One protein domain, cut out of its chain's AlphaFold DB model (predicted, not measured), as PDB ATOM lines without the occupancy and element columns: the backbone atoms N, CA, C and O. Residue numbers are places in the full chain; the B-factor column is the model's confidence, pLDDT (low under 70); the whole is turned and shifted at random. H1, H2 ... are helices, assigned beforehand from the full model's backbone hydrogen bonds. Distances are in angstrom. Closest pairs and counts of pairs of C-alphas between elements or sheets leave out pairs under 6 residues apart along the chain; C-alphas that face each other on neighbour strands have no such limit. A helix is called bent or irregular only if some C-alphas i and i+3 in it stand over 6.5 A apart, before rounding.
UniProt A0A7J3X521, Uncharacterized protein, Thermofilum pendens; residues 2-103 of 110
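AT A GLANCE: This is residues 2 to 103 of the 110 residues of an uncharacterized protein of Thermofilum pendens (UniProt A0A7J3X521). Two long helices, H1 and H5, lie side by side, and a helical hairpin of H3 and H4, spread as a V, crosses one side of this pair, with H3 over the later part of H1 and H4 over its earlier part and over H5. The small helix H2 sits off at one corner and touches no helix. The printed part has 102 residues with five named helices, H1 to H5 in order, and no named strand; its class is all helix. It is compact, with a radius of gyration of the C-alphas of 13.4 A and spans of 40 by 27 by 21 A.

IN THESE COORDINATES: H1 is residues 2 to 21, 28.7 A from first to last C-alpha, and C-alpha 2 is at (12.194, 56.224, 71.503). H2 is residues 30 to 36, 9.7 A. H3 is residues 41 to 55, 20.2 A, beginning with C-alpha 41 at (27.880, 54.043, 83.118). H4 is residues 57 to 75, 26.5 A; it is neither bent nor irregular, but only just: C-alphas 71 and 74 are 6.1 A apart. H5, the longest, is residues 81 to 102, 30.7 A, ending with C-alpha 102 at (34.852, 69.978, 70.078). H5 is irregular, with C-alphas 86 and 89 7.1 A apart, and has a kink of 39 degrees near residue 88.

HOW THE PARTS SIT: H1 and H4 are the hubs, touching three helices each. H1 touches H5 at a shallow tilt of 23 degrees, the same way; the closest C-alphas, of Ala 14 and Val 95, are 5.4 A apart. With residues 2 to 11 alone H1 touches H4, at a steep tilt of 41 degrees, opposite ways; the closest C-alphas are those of Tyr 8 and Ala 66, 5.1 A. With residues 12 to 19 alone it touches H3, at a steep tilt of 64 degrees; the closest are Ala 19 and Ala 47, 5.8 A between C-alphas. H3 and H4 form a hairpin at a shallow tilt of 25 degrees, touching with residues 48 to 52 and 58 to 63 alone; the C-alphas of Ser 52 and Phe 59 come closest, 5.2 A. H4 touches residues 84 to 94 of H5 at a steep tilt of 50 degrees, and the C-alphas of Ala 62 and Gly 90 are closest, 4.9 A. H3 and H5 are apart. H1 and H2 are only just apart, 8.1 A at the closest. Each O i to N i+4 pair is within hydrogen-bond range in H1, H2 and H4; in H3 10 of 11 are, in H5 14 of 18.

THE WHOLE: The C-alphas of Asp 26 and Asp 80 are the two farthest apart, 40.1 A. The printed part has no cut. The link from H1 to H2 is short, the other three are tight, and there is no long link. The mean pLDDT of the printed part is 90.3; residues 73 to 77 are under 70.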
ATOM      1  N   GLN A   2      11.143  55.845  72.483       81.19
ATOM      2  CA  GLN A   2      12.194  56.224  71.503       81.19
ATOM      3  C   GLN A   2      12.788  57.642  71.668       81.19
ATOM      4  O   GLN A   2      13.965  57.853  71.385       81.19
ATOM      5  N   ALA A   3      12.004  58.627  72.118       83.50
ATOM      6  CA  ALA A   3      12.501  59.991  72.331       83.50
ATOM      7  C   ALA A   3      13.523  60.066  73.481       83.50
ATOM      8  O   ALA A   3      14.606  60.627  73.307       83.50
ATOM      9  N   SER A   4      13.222  59.421  74.615       85.19
ATOM     10  CA  SER A   4      14.151  59.251  75.740       85.19
ATOM     11  C   SER A   4      15.455  58.602  75.284       85.19
ATOM     12  O   SER A   4      16.534  58.998  75.724       85.19
ATOM     13  N   GLU A   5      15.355  57.667  74.331       88.44
ATOM     14  CA  GLU A   5      16.517  57.008  73.758       88.44
ATOM     15  C   GLU A   5      17.435  57.881  72.946       88.44
ATOM     16  O   GLU A   5      18.652  57.898  73.171       88.44
ATOM     17  N   LYS A   6      16.855  58.637  72.029       91.19
ATOM     18  CA  LYS A   6      17.625  59.566  71.217       91.19
ATOM     19  C   LYS A   6      18.319  60.609  72.094       91.19
ATOM     20  O   LYS A   6      19.504  60.864  71.888       91.19
ATOM     21  N   LEU A   7      17.622  61.141  73.101       93.44
ATOM     22  CA  LEU A   7      18.175  62.131  74.029       93.44
ATOM     23  C   LEU A   7      19.340  61.568  74.850       93.44
ATOM     24  O   LEU A   7      20.407  62.178  74.874       93.44
ATOM     25  N   TYR A   8      19.186  60.387  75.458       94.75
ATOM     26  CA  TYR A   8      20.280  59.779  76.218       94.75
ATOM     27  C   TYR A   8      21.495  59.474  75.333       94.75
ATOM     28  O   TYR A   8      22.620  59.812  75.690       94.75
ATOM     29  N   ARG A   9      21.294  58.896  74.141       94.44
ATOM     30  CA  ARG A   9      22.407  58.597  73.223       94.44
ATOM     31  C   ARG A   9      23.116  59.861  72.738       94.44
ATOM     32  O   ARG A   9      24.328  59.838  72.524       94.44
ATOM     33  N   ALA A  10      22.382  60.956  72.538       96.56
ATOM     34  CA  ALA A  10      22.975  62.245  72.201       96.56
ATOM     35  C   ALA A  10      23.821  62.782  73.364       96.56
ATOM     36  O   ALA A  10      24.954  63.214  73.142       96.56
ATOM     37  N   ALA A  11      23.313  62.672  74.595       97.56
ATOM     38  CA  ALA A  11      24.044  63.042  75.798       97.56
ATOM     39  C   ALA A  11      25.334  62.215  75.956       97.56
ATOM     40  O   ALA A  11      26.420  62.767  76.116       97.56
ATOM     41  N   GLU A  12      25.241  60.893  75.815       96.81
ATOM     42  CA  GLU A  12      26.385  59.981  75.883       96.81
ATOM     43  C   GLU A  12      27.476  60.359  74.866       96.81
ATOM     44  O   GLU A  12      28.655  60.422  75.210       96.81
ATOM     45  N   LYS A  13      27.096  60.663  73.618       96.62
ATOM     46  CA  LYS A  13      28.047  61.118  72.590       96.62
ATOM     47  C   LYS A  13      28.721  62.439  72.967       96.62
ATOM     48  O   LYS A  13      29.918  62.584  72.727       96.62
ATOM     49  N   ALA A  14      27.982  63.380  73.551       97.56
ATOM     50  CA  ALA A  14      28.525  64.661  73.992       97.56
ATOM     51  C   ALA A  14      29.554  64.494  75.124       97.56
ATOM     52  O   ALA A  14      30.639  65.068  75.036       97.56
ATOM     53  N   VAL A  15      29.266  63.657  76.130       97.12
ATOM     54  CA  VAL A  15      30.217  63.347  77.216       97.12
ATOM     55  C   VAL A  15      31.492  62.715  76.664       97.12
ATOM     56  O   VAL A  15      32.585  63.175  76.983       97.12
ATOM     57  N   LYS A  16      31.371  61.709  75.789       95.56
ATOM     58  CA  LYS A  16      32.538  61.055  75.172       95.56
ATOM     59  C   LYS A  16      33.391  62.042  74.383       95.56
ATOM     60  O   LYS A  16      34.605  62.071  74.547       95.56
ATOM     61  N   ALA A  17      32.761  62.877  73.556       95.25
ATOM     62  CA  ALA A  17      33.470  63.876  72.763       95.25
ATOM     63  C   ALA A  17      34.247  64.863  73.651       95.25
ATOM     64  O   ALA A  17      35.411  65.154  73.375       95.25
ATOM     65  N   LEU A  18      33.634  65.332  74.740       95.38
ATOM     66  CA  LEU A  18      34.290  66.212  75.707       95.38
ATOM     67  C   LEU A  18      35.416  65.507  76.470       95.38
ATOM     68  O   LEU A  18      36.452  66.121  76.698       95.38
ATOM     69  N   ALA A  19      35.257  64.226  76.811       93.94
ATOM     70  CA  ALA A  19      36.301  63.457  77.481       93.94
ATOM     71  C   ALA A  19      37.580  63.349  76.635       93.94
ATOM     72  O   ALA A  19      38.678  63.559  77.151       93.94
ATOM     73  N   HIS A  20      37.432  63.092  75.331       91.69
ATOM     74  CA  HIS A  20      38.560  63.100  74.398       91.69
ATOM     75  C   HIS A  20      39.140  64.507  74.217       91.69
ATOM     76  O   HIS A  20      40.353  64.679  74.263       91.69
ATOM     77  N   HIS A  21      38.291  65.527  74.051       92.81
ATOM     78  CA  HIS A  21      38.749  66.901  73.832       92.81
ATOM     79  C   HIS A  21      39.501  67.484  75.034       92.81
ATOM     80  O   HIS A  21      40.505  68.168  74.860       92.81
ATOM     81  N   PHE A  22      39.042  67.205  76.254       91.81
ATOM     82  CA  PHE A  22      39.702  67.661  77.476       91.81
ATOM     83  C   PHE A  22      40.897  66.802  77.893       91.81
ATOM     84  O   PHE A  22      41.519  67.122  78.903       91.81
ATOM     85  N   GLY A  23      41.212  65.736  77.149       87.12
ATOM     86  CA  GLY A  23      42.343  64.866  77.451       87.12
ATOM     87  C   GLY A  23      42.220  64.208  78.823       87.12
ATOM     88  O   GLY A  23      43.186  64.190  79.576       87.12
ATOM     89  N   LEU A  24      41.043  63.671  79.168       86.44
ATOM     90  CA  LEU A  24      40.791  63.075  80.491       86.44
ATOM     91  C   LEU A  24      41.523  61.737  80.733       86.44
ATOM     92  O   LEU A  24      41.139  60.996  81.636       86.44
ATOM     93  N   SER A  25      42.565  61.421  79.960       76.62
ATOM     94  CA  SER A  25      43.331  60.168  80.014       76.62
ATOM     95  C   SER A  25      43.964  59.892  81.384       76.62
ATOM     96  O   SER A  25      44.090  58.738  81.783       76.62
ATOM     97  N   ASP A  26      44.306  60.943  82.133       75.06
ATOM     98  CA  ASP A  26      44.887  60.824  83.481       75.06
ATOM     99  C   ASP A  26      43.857  60.374  84.532       75.06
ATOM    100  O   ASP A  26      44.201  59.879  85.606       75.06
ATOM    101  N   ILE A  27      42.571  60.547  84.227       78.75
ATOM    102  CA  ILE A  27      41.450  60.269  85.130       78.75
ATOM    103  C   ILE A  27      40.663  59.044  84.643       78.75
ATOM    104  O   ILE A  27      40.111  58.286  85.448       78.75
ATOM    105  N   LEU A  28      40.612  58.827  83.334       82.69
ATOM    106  CA  LEU A  28      39.951  57.726  82.649       82.69
ATOM    107  C   LEU A  28      40.950  57.071  81.706       82.69
ATOM    108  O   LEU A  28      41.445  57.719  80.797       82.69
ATOM    109  N   ASP A  29      41.173  55.772  81.864       86.31
ATOM    110  CA  ASP A  29      41.991  54.991  80.935       86.31
ATOM    111  C   ASP A  29      41.248  54.826  79.594       86.31
ATOM    112  O   ASP A  29      40.556  53.831  79.351       86.31
ATOM    113  N   LEU A  30      41.323  55.860  78.747       83.62
ATOM    114  CA  LEU A  30      40.628  55.923  77.461       83.62
ATOM    115  C   LEU A  30      41.087  54.797  76.527       83.62
ATOM    116  O   LEU A  30      40.257  54.232  75.818       83.62
ATOM    117  N   GLU A  31      42.357  54.391  76.597       83.69
ATOM    118  CA  GLU A  31      42.894  53.275  75.812       83.69
ATOM    119  C   GLU A  31      42.196  51.956  76.177       83.69
ATOM    120  O   GLU A  31      41.775  51.186  75.306       83.69
ATOM    121  N   LYS A  32      42.004  51.688  77.474       88.25
ATOM    122  CA  LYS A  32      41.269  50.503  77.935       88.25
ATOM    123  C   LYS A  32      39.792  50.553  77.562       88.25
ATOM    124  O   LYS A  32      39.214  49.515  77.220       88.25
ATOM    125  N   VAL A  33      39.173  51.730  77.617       88.94
ATOM    126  CA  VAL A  33      37.776  51.919  77.205       88.94
ATOM    127  C   VAL A  33      37.604  51.633  75.709       88.94
ATOM    128  O   VAL A  33      36.667  50.921  75.330       88.94
ATOM    129  N   GLU A  34      38.521  52.126  74.877       84.69
ATOM    130  CA  GLU A  34      38.549  51.893  73.429       84.69
ATOM    131  C   GLU A  34      38.791  50.423  73.091       84.69
ATOM    132  O   GLU A  34      38.014  49.847  72.328       84.69
ATOM    133  N   LYS A  35      39.775  49.771  73.726       89.88
ATOM    134  CA  LYS A  35      40.021  48.324  73.564       89.88
ATOM    135  C   LYS A  35      38.799  47.485  73.928       89.88
ATOM    136  O   LYS A  35      38.515  46.483  73.278       89.88
ATOM    137  N   ARG A  36      38.058  47.889  74.964       93.44
ATOM    138  CA  ARG A  36      36.810  47.224  75.363       93.44
ATOM    139  C   ARG A  36      35.652  47.511  74.397       93.44
ATOM    140  O   ARG A  36      34.638  46.820  74.457       93.44
ATOM    141  N   GLY A  37      35.756  48.543  73.558       89.25
ATOM    142  CA  GLY A  37      34.746  48.937  72.570       89.25
ATOM    143  C   GLY A  37      33.456  49.521  73.157       89.25
ATOM    144  O   GLY A  37      32.524  49.836  72.418       89.25
ATOM    145  N   ARG A  38      33.366  49.672  74.485       90.12
ATOM    146  CA  ARG A  38      32.192  50.230  75.168       90.12
ATOM    147  C   ARG A  38      32.574  50.981  76.434       90.12
ATOM    148  O   ARG A  38      33.453  50.553  77.186       90.12
ATOM    149  N   TRP A  39      31.833  52.051  76.692       94.25
ATOM    150  CA  TRP A  39      31.873  52.798  77.943       94.25
ATOM    151  C   TRP A  39      30.880  52.191  78.933       94.25
ATOM    152  O   TRP A  39      29.769  51.811  78.559       94.25
ATOM    153  N   THR A  40      31.281  52.089  80.190       93.38
ATOM    154  CA  THR A  40      30.385  51.779  81.307       93.38
ATOM    155  C   THR A  40      29.696  53.051  81.794       93.38
ATOM    156  O   THR A  40      30.191  54.159  81.584       93.38
ATOM    157  N   VAL A  41      28.569  52.901  82.495       91.06
ATOM    158  CA  VAL A  41      27.880  54.043  83.118       91.06
ATOM    159  C   VAL A  41      28.802  54.767  84.104       91.06
ATOM    160  O   VAL A  41      28.826  55.988  84.109       91.06
ATOM    161  N   ALA A  42      29.618  54.037  84.871       91.94
ATOM    162  CA  ALA A  42      30.557  54.631  85.823       91.94
ATOM    163  C   ALA A  42      31.643  55.487  85.144       91.94
ATOM    164  O   ALA A  42      32.012  56.540  85.654       91.94
ATOM    165  N   GLU A  43      32.146  55.068  83.981       95.12
ATOM    166  CA  GLU A  43      33.126  55.860  83.225       95.12
ATOM    167  C   GLU A  43      32.495  57.107  82.600       95.12
ATOM    168  O   GLU A  43      33.119  58.165  82.587       95.12
ATOM    169  N   LEU A  44      31.250  57.003  82.120       96.19
ATOM    170  CA  LEU A  44      30.496  58.161  81.633       96.19
ATOM    171  C   LEU A  44      30.196  59.148  82.764       96.19
ATOM    172  O   LEU A  44      30.350  60.348  82.566       96.19
ATOM    173  N   GLU A  45      29.835  58.650  83.947       95.88
ATOM    174  CA  GLU A  45      29.615  59.466  85.142       95.88
ATOM    175  C   GLU A  45      30.878  60.233  85.528       95.88
ATOM    176  O   GLU A  45      30.855  61.451  85.710       95.88
ATOM    177  N   LYS A  46      32.016  59.535  85.562       95.12
ATOM    178  CA  LYS A  46      33.308  60.156  85.849       95.12
ATOM    179  C   LYS A  46      33.646  61.236  84.817       95.12
ATOM    180  O   LYS A  46      34.011  62.344  85.194       95.12
ATOM    181  N   ALA A  47      33.468  60.948  83.529       96.06
ATOM    182  CA  ALA A  47      33.714  61.915  82.461       96.06
ATOM    183  C   ALA A  47      32.786  63.136  82.543       96.06
ATOM    184  O   ALA A  47      33.234  64.264  82.335       96.06
ATOM    185  N   ALA A  48      31.505  62.930  82.854       97.19
ATOM    186  CA  ALA A  48      30.538  64.010  83.010       97.19
ATOM    187  C   ALA A  48      30.862  64.893  84.223       97.19
ATOM    188  O   ALA A  48      30.775  66.118  84.122       97.19
ATOM    189  N   SER A  49      31.301  64.290  85.331       96.00
ATOM    190  CA  SER A  49      31.775  65.011  86.514       96.00
ATOM    191  C   SER A  49      32.971  65.907  86.179       96.00
ATOM    192  O   SER A  49      32.922  67.114  86.423       96.00
ATOM    193  N   GLU A  50      33.994  65.376  85.509       95.56
ATOM    194  CA  GLU A  50      35.163  66.157  85.081       95.56
ATOM    195  C   GLU A  50      34.803  67.272  84.086       95.56
ATOM    196  O   GLU A  50      35.275  68.406  84.197       95.56
ATOM    197  N   ALA A  51      33.914  66.992  83.131       95.38
ATOM    198  CA  ALA A  51      33.412  68.013  82.218       95.38
ATOM    199  C   ALA A  51      32.649  69.118  82.971       95.38
ATOM    200  O   ALA A  51      32.799  70.298  82.648       95.38
ATOM    201  N   SER A  52      31.881  68.770  84.008       96.56
ATOM    202  CA  SER A  52      31.142  69.742  84.824       96.56
ATOM    203  C   SER A  52      32.054  70.660  85.638       96.56
ATOM    204  O   SER A  52      31.724  71.829  85.815       96.56
ATOM    205  N   GLN A  53      33.238  70.198  86.052       95.69
ATOM    206  CA  GLN A  53      34.230  71.060  86.708       95.69
ATOM    207  C   GLN A  53      34.741  72.163  85.767       95.69
ATOM    208  O   GLN A  53      35.079  73.255  86.216       95.69
ATOM    209  N   LYS A  54      34.762  71.900  84.454       94.25
ATOM    210  CA  LYS A  54      35.200  72.858  83.423       94.25
ATOM    211  C   LYS A  54      34.057  73.726  82.890       94.25
ATOM    212  O   LYS A  54      34.278  74.883  82.547       94.25
ATOM    213  N   LEU A  55      32.851  73.168  82.787       95.38
ATOM    214  CA  LEU A  55      31.697  73.809  82.141       95.38
ATOM    215  C   LEU A  55      30.691  74.405  83.130       95.38
ATOM    216  O   LEU A  55      29.883  75.248  82.740       95.38
ATOM    217  N   GLY A  56      30.746  73.999  84.395       97.19
ATOM    218  CA  GLY A  56      29.818  74.370  85.458       97.19
ATOM    219  C   GLY A  56      28.789  73.281  85.780       97.19
ATOM    220  O   GLY A  56      28.508  72.383  84.980       97.19
ATOM    221  N   SER A  57      28.167  73.407  86.956       96.44
ATOM    222  CA  SER A  57      27.213  72.434  87.525       96.44
ATOM    223  C   SER A  57      25.956  72.195  86.682       96.44
ATOM    224  O   SER A  57      25.300  71.164  86.812       96.44
ATOM    225  N   TRP A  58      25.617  73.106  85.766       97.62
ATOM    226  CA  TRP A  58      24.513  72.884  84.831       97.62
ATOM    227  C   TRP A  58      24.746  71.643  83.952       97.62
ATOM    228  O   TRP A  58      23.777  71.004  83.541       97.62
ATOM    229  N   PHE A  59      26.009  71.293  83.674       97.94
ATOM    230  CA  PHE A  59      26.361  70.139  82.848       97.94
ATOM    231  C   PHE A  59      26.066  68.824  83.574       97.94
ATOM    232  O   PHE A  59      25.450  67.935  82.989       97.94
ATOM    233  N   SER A  60      26.419  68.715  84.861       96.56
ATOM    234  CA  SER A  60      26.081  67.531  85.662       96.56
ATOM    235  C   SER A  60      24.569  67.403  85.849       96.56
ATOM    236  O   SER A  60      24.021  66.327  85.646       96.56
ATOM    237  N   THR A  61      23.852  68.512  86.065       97.75
ATOM    238  CA  THR A  61      22.377  68.489  86.111       97.75
ATOM    239  C   THR A  61      21.757  67.995  84.795       97.75
ATOM    240  O   THR A  61      20.757  67.276  84.801       97.75
ATOM    241  N   ALA A  62      22.318  68.373  83.642       97.69
ATOM    242  CA  ALA A  62      21.863  67.868  82.346       97.69
ATOM    243  C   ALA A  62      22.156  66.366  82.179       97.69
ATOM    244  O   ALA A  62      21.315  65.627  81.657       97.69
ATOM    245  N   TRP A  63      23.311  65.910  82.663       98.06
ATOM    246  CA  TRP A  63      23.692  64.502  82.674       98.06
ATOM    247  C   TRP A  63      22.784  63.651  83.578       98.06
ATOM    248  O   TRP A  63      22.308  62.598  83.145       98.06
ATOM    249  N   ASP A  64      22.428  64.138  84.768       96.50
ATOM    250  CA  ASP A  64      21.472  63.483  85.674       96.50
ATOM    251  C   ASP A  64      20.107  63.297  85.009       96.50
ATOM    252  O   ASP A  64      19.504  62.221  85.055       96.50
ATOM    253  N   ARG A  65      19.628  64.333  84.308       95.56
ATOM    254  CA  ARG A  65      18.381  64.272  83.530       95.56
ATOM    255  C   ARG A  65      18.463  63.228  82.414       95.56
ATOM    256  O   ARG A  65      17.491  62.504  82.198       95.56
ATOM    257  N   ALA A  66      19.601  63.110  81.730       95.75
ATOM    258  CA  ALA A  66      19.814  62.077  80.718       95.75
ATOM    259  C   ALA A  66      19.825  60.665  81.334       95.75
ATOM    260  O   ALA A  66      19.182  59.760  80.798       95.75
ATOM    261  N   ASN A  67      20.485  60.475  82.479       93.44
ATOM    262  CA  ASN A  67      20.469  59.207  83.216       93.44
ATOM    263  C   ASN A  67      19.070  58.832  83.705       93.44
ATOM    264  O   ASN A  67      18.692  57.662  83.635       93.44
ATOM    265  N   TYR A  68      18.278  59.814  84.136       91.75
ATOM    266  CA  TYR A  68      16.882  59.598  84.489       91.75
ATOM    267  C   TYR A  68      16.077  59.087  83.287       91.75
ATOM    268  O   TYR A  68      15.356  58.099  83.408       91.75
ATOM    269  N   LEU A  69      16.249  59.697  82.106       89.50
ATOM    270  CA  LEU A  69      15.617  59.215  80.873       89.50
ATOM    271  C   LEU A  69      16.078  57.803  80.496       89.50
ATOM    272  O   LEU A  69      15.257  57.024  80.017       89.50
ATOM    273  N   ARG A  70      17.349  57.451  80.728       86.56
ATOM    274  CA  ARG A  70      17.852  56.084  80.527       86.56
ATOM    275  C   ARG A  70      17.162  55.088  81.454       86.56
ATOM    276  O   ARG A  70      16.623  54.099  80.972       86.56
ATOM    277  N   ALA A  71      17.184  55.335  82.760       83.31
ATOM    278  CA  ALA A  71      16.621  54.411  83.740       83.31
ATOM    279  C   ALA A  71      15.099  54.276  83.556       83.31
ATOM    280  O   ALA A  71      14.587  53.196  83.281       83.31
ATOM    281  N   TRP A  72      14.378  55.393  83.589       79.31
ATOM    282  CA  TRP A  72      12.915  55.387  83.643       79.31
ATOM    283  C   TRP A  72      12.239  55.387  82.268       79.31
ATOM    284  O   TRP A  72      11.105  54.932  82.133       79.31
ATOM    285  N   GLY A  73      12.915  55.885  81.230       63.50
ATOM    286  CA  GLY A  73      12.361  55.990  79.877       63.50
ATOM    287  C   GLY A  73      12.645  54.794  78.965       63.50
ATOM    288  O   GLY A  73      11.902  54.610  77.999       63.50
ATOM    289  N   PHE A  74      13.685  54.001  79.251       58.75
ATOM    290  CA  PHE A  74      14.018  52.788  78.493       58.75
ATOM    291  C   PHE A  74      13.856  51.498  79.276       58.75
ATOM    292  O   PHE A  74      13.382  50.526  78.702       58.75
ATOM    293  N   GLN A  75      14.332  51.448  80.524       59.75
ATOM    294  CA  GLN A  75      14.345  50.186  81.267       59.75
ATOM    295  C   GLN A  75      12.976  49.921  81.891       59.75
ATOM    296  O   GLN A  75      12.489  48.803  81.805       59.75
ATOM    297  N   GLU A  76      12.325  50.970  82.401       61.16
ATOM    298  CA  GLU A  76      11.024  50.852  83.075       61.16
ATOM    299  C   GLU A  76       9.829  51.304  82.205       61.16
ATOM    300  O   GLU A  76       8.687  50.996  82.516       61.16
ATOM    301  N   ALA A  77      10.065  52.037  81.106       66.62
ATOM    302  CA  ALA A  77       9.033  52.593  80.210       66.62
ATOM    303  C   ALA A  77       7.918  53.416  80.908       66.62
ATOM    304  O   ALA A  77       6.811  53.540  80.387       66.62
ATOM    305  N   MET A  78       8.230  54.038  82.048       74.50
ATOM    306  CA  MET A  78       7.263  54.711  82.931       74.50
ATOM    307  C   MET A  78       7.019  56.193  82.602       74.50
ATOM    308  O   MET A  78       6.231  56.846  83.280       74.50
ATOM    309  N   LEU A  79       7.720  56.759  81.614       78.12
ATOM    310  CA  LEU A  79       7.678  58.200  81.344       78.12
ATOM    311  C   LEU A  79       6.698  58.569  80.230       78.12
ATOM    312  O   LEU A  79       6.780  58.049  79.112       78.12
ATOM    313  N   ASP A  80       5.843  59.545  80.529       83.12
ATOM    314  CA  ASP A  80       5.000  60.222  79.551       83.12
ATOM    315  C   ASP A  80       5.785  61.254  78.718       83.12
ATOM    316  O   ASP A  80       6.973  61.527  78.929       83.12
ATOM    317  N   ALA A  81       5.121  61.814  77.706       84.75
ATOM    318  CA  ALA A  81       5.742  62.769  76.796       84.75
ATOM    319  C   ALA A  81       6.175  64.066  77.498       84.75
ATOM    320  O   ALA A  81       7.177  64.662  77.100       84.75
ATOM    321  N   ASP A  82       5.457  64.500  78.528       88.06
ATOM    322  CA  ASP A  82       5.730  65.768  79.200       88.06
ATOM    323  C   ASP A  82       6.945  65.653  80.126       88.06
ATOM    324  O   ASP A  82       7.822  66.521  80.096       88.06
ATOM    325  N   SER A  83       7.108  64.513  80.799       86.81
ATOM    326  CA  SER A  83       8.322  64.162  81.548       86.81
ATOM    327  C   SER A  83       9.572  64.164  80.662       86.81
ATOM    328  O   SER A  83      10.660  64.563  81.096       86.81
ATOM    329  N   VAL A  84       9.438  63.728  79.402       88.62
ATOM    330  CA  VAL A  84      10.525  63.779  78.412       88.62
ATOM    331  C   VAL A  84      10.808  65.221  77.982       88.62
ATOM    332  O   VAL A  84      11.971  65.638  77.992       88.62
ATOM    333  N   LYS A  85       9.771  65.998  77.646       90.44
ATOM    334  CA  LYS A  85       9.904  67.402  77.214       90.44
ATOM    335  C   LYS A  85      10.551  68.283  78.278       90.44
ATOM    336  O   LYS A  85      11.383  69.114  77.940       90.44
ATOM    337  N   GLU A  86      10.231  68.078  79.551       93.50
ATOM    338  CA  GLU A  86      10.810  68.839  80.666       93.50
ATOM    339  C   GLU A  86      12.348  68.711  80.735       93.50
ATOM    340  O   GLU A  86      13.071  69.626  81.144       93.50
ATOM    341  N   ARG A  87      12.878  67.557  80.319       94.31
ATOM    342  CA  ARG A  87      14.307  67.227  80.410       94.31
ATOM    343  C   ARG A  87      15.082  67.582  79.145       94.31
ATOM    344  O   ARG A  87      16.284  67.840  79.242       94.31
ATOM    345  N   ALA A  88      14.409  67.633  77.996       94.56
ATOM    346  CA  ALA A  88      15.033  67.856  76.695       94.56
ATOM    347  C   ALA A  88      15.905  69.131  76.621       94.56
ATOM    348  O   ALA A  88      17.061  68.992  76.223       94.56
ATOM    349  N   PRO A  89      15.480  70.323  77.097       96.56
ATOM    350  CA  PRO A  89      16.265  71.551  76.923       96.56
ATOM    351  C   PRO A  89      17.658  71.505  77.568       96.56
ATOM    352  O   PRO A  89      18.630  72.025  77.021       96.56
ATOM    353  N   GLY A  90      17.782  70.852  78.729       96.38
ATOM    354  CA  GLY A  90      19.074  70.689  79.401       96.38
ATOM    355  C   GLY A  90      20.024  69.788  78.610       96.38
ATOM    356  O   GLY A  90      21.203  70.104  78.459       96.38
ATOM    357  N   ILE A  91      19.491  68.698  78.055       96.88
ATOM    358  CA  ILE A  91      20.245  67.736  77.242       96.88
ATOM    359  C   ILE A  91      20.643  68.361  75.900       96.88
ATOM    360  O   ILE A  91      21.779  68.207  75.456       96.88
ATOM    361  N   GLU A  92      19.745  69.116  75.274       96.88
ATOM    362  CA  GLU A  92      20.028  69.853  74.041       96.88
ATOM    363  C   GLU A  92      21.155  70.865  74.245       96.88
ATOM    364  O   GLU A  92      22.113  70.878  73.468       96.88
ATOM    365  N   ARG A  93      21.111  71.644  75.335       97.44
ATOM    366  CA  ARG A  93      22.206  72.551  75.704       97.44
ATOM    367  C   ARG A  93      23.530  71.804  75.861       97.44
ATOM    368  O   ARG A  93      24.551  72.269  75.360       97.44
ATOM    369  N   MET A  94      23.516  70.646  76.523       97.00
ATOM    370  CA  MET A  94      24.700  69.804  76.716       97.00
ATOM    371  C   MET A  94      25.332  69.390  75.378       97.00
ATOM    372  O   MET A  94      26.547  69.478  75.202       97.00
ATOM    373  N   VAL A  95      24.502  68.985  74.412       97.56
ATOM    374  CA  VAL A  95      24.940  68.585  73.068       97.56
ATOM    375  C   VAL A  95      25.474  69.775  72.276       97.56
ATOM    376  O   VAL A  95      26.523  69.665  71.640       97.56
ATOM    377  N   LEU A  96      24.772  70.909  72.300       96.94
ATOM    378  CA  LEU A  96      25.184  72.119  71.586       96.94
ATOM    379  C   LEU A  96      26.524  72.647  72.101       96.94
ATOM    380  O   LEU A  96      27.406  72.959  71.302       96.94
ATOM    381  N   GLU A  97      26.709  72.674  73.419       96.62
ATOM    382  CA  GLU A  97      27.957  73.135  74.020       96.62
ATOM    383  C   GLU A  97      29.117  72.182  73.707       96.62
ATOM    384  O   GLU A  97      30.194  72.627  73.310       96.62
ATOM    385  N   ALA A  98      28.887  70.865  73.768       96.06
ATOM    386  CA  ALA A  98      29.888  69.885  73.355       96.06
ATOM    387  C   ALA A  98      30.297  70.066  71.883       96.06
ATOM    388  O   ALA A  98      31.484  70.022  71.562       96.06
ATOM    389  N   ARG A  99      29.344  70.325  70.977       94.38
ATOM    390  CA  ARG A  99      29.646  70.624  69.564       94.38
ATOM    391  C   ARG A  99      30.468  71.897  69.411       94.38
ATOM    392  O   ARG A  99      31.421  71.902  68.635       94.38
ATOM    393  N   ARG A 100      30.115  72.951  70.153       94.62
ATOM    394  CA  ARG A 100      30.820  74.239  70.140       94.62
ATOM    395  C   ARG A 100      32.283  74.079  70.554       94.62
ATOM    396  O   ARG A 100      33.155  74.651  69.913       94.62
ATOM    397  N   ILE A 101      32.536  73.286  71.594       94.25
ATOM    398  CA  ILE A 101      33.875  73.057  72.154       94.25
ATOM    399  C   ILE A 101      34.707  72.130  71.264       94.25
ATOM    400  O   ILE A 101      35.855  72.422  70.952       94.25
ATOM    401  N   THR A 102      34.121  71.015  70.827       90.50
ATOM    402  CA  THR A 102      34.852  69.978  70.078       90.50
ATOM    403  C   THR A 102      34.991  70.273  68.583       90.50
ATOM    404  O   THR A 102      35.654  69.522  67.874       90.50
ATOM    405  N   GLY A 103      34.354  71.334  68.073       81.62
ATOM    406  CA  GLY A 103      34.341  71.669  66.644       81.62
ATOM    407  C   GLY A 103      33.578  70.660  65.774       81.62
ATOM    408  O   GLY A 103      33.675  70.691  64.545       81.62
TER     409      GLY A 103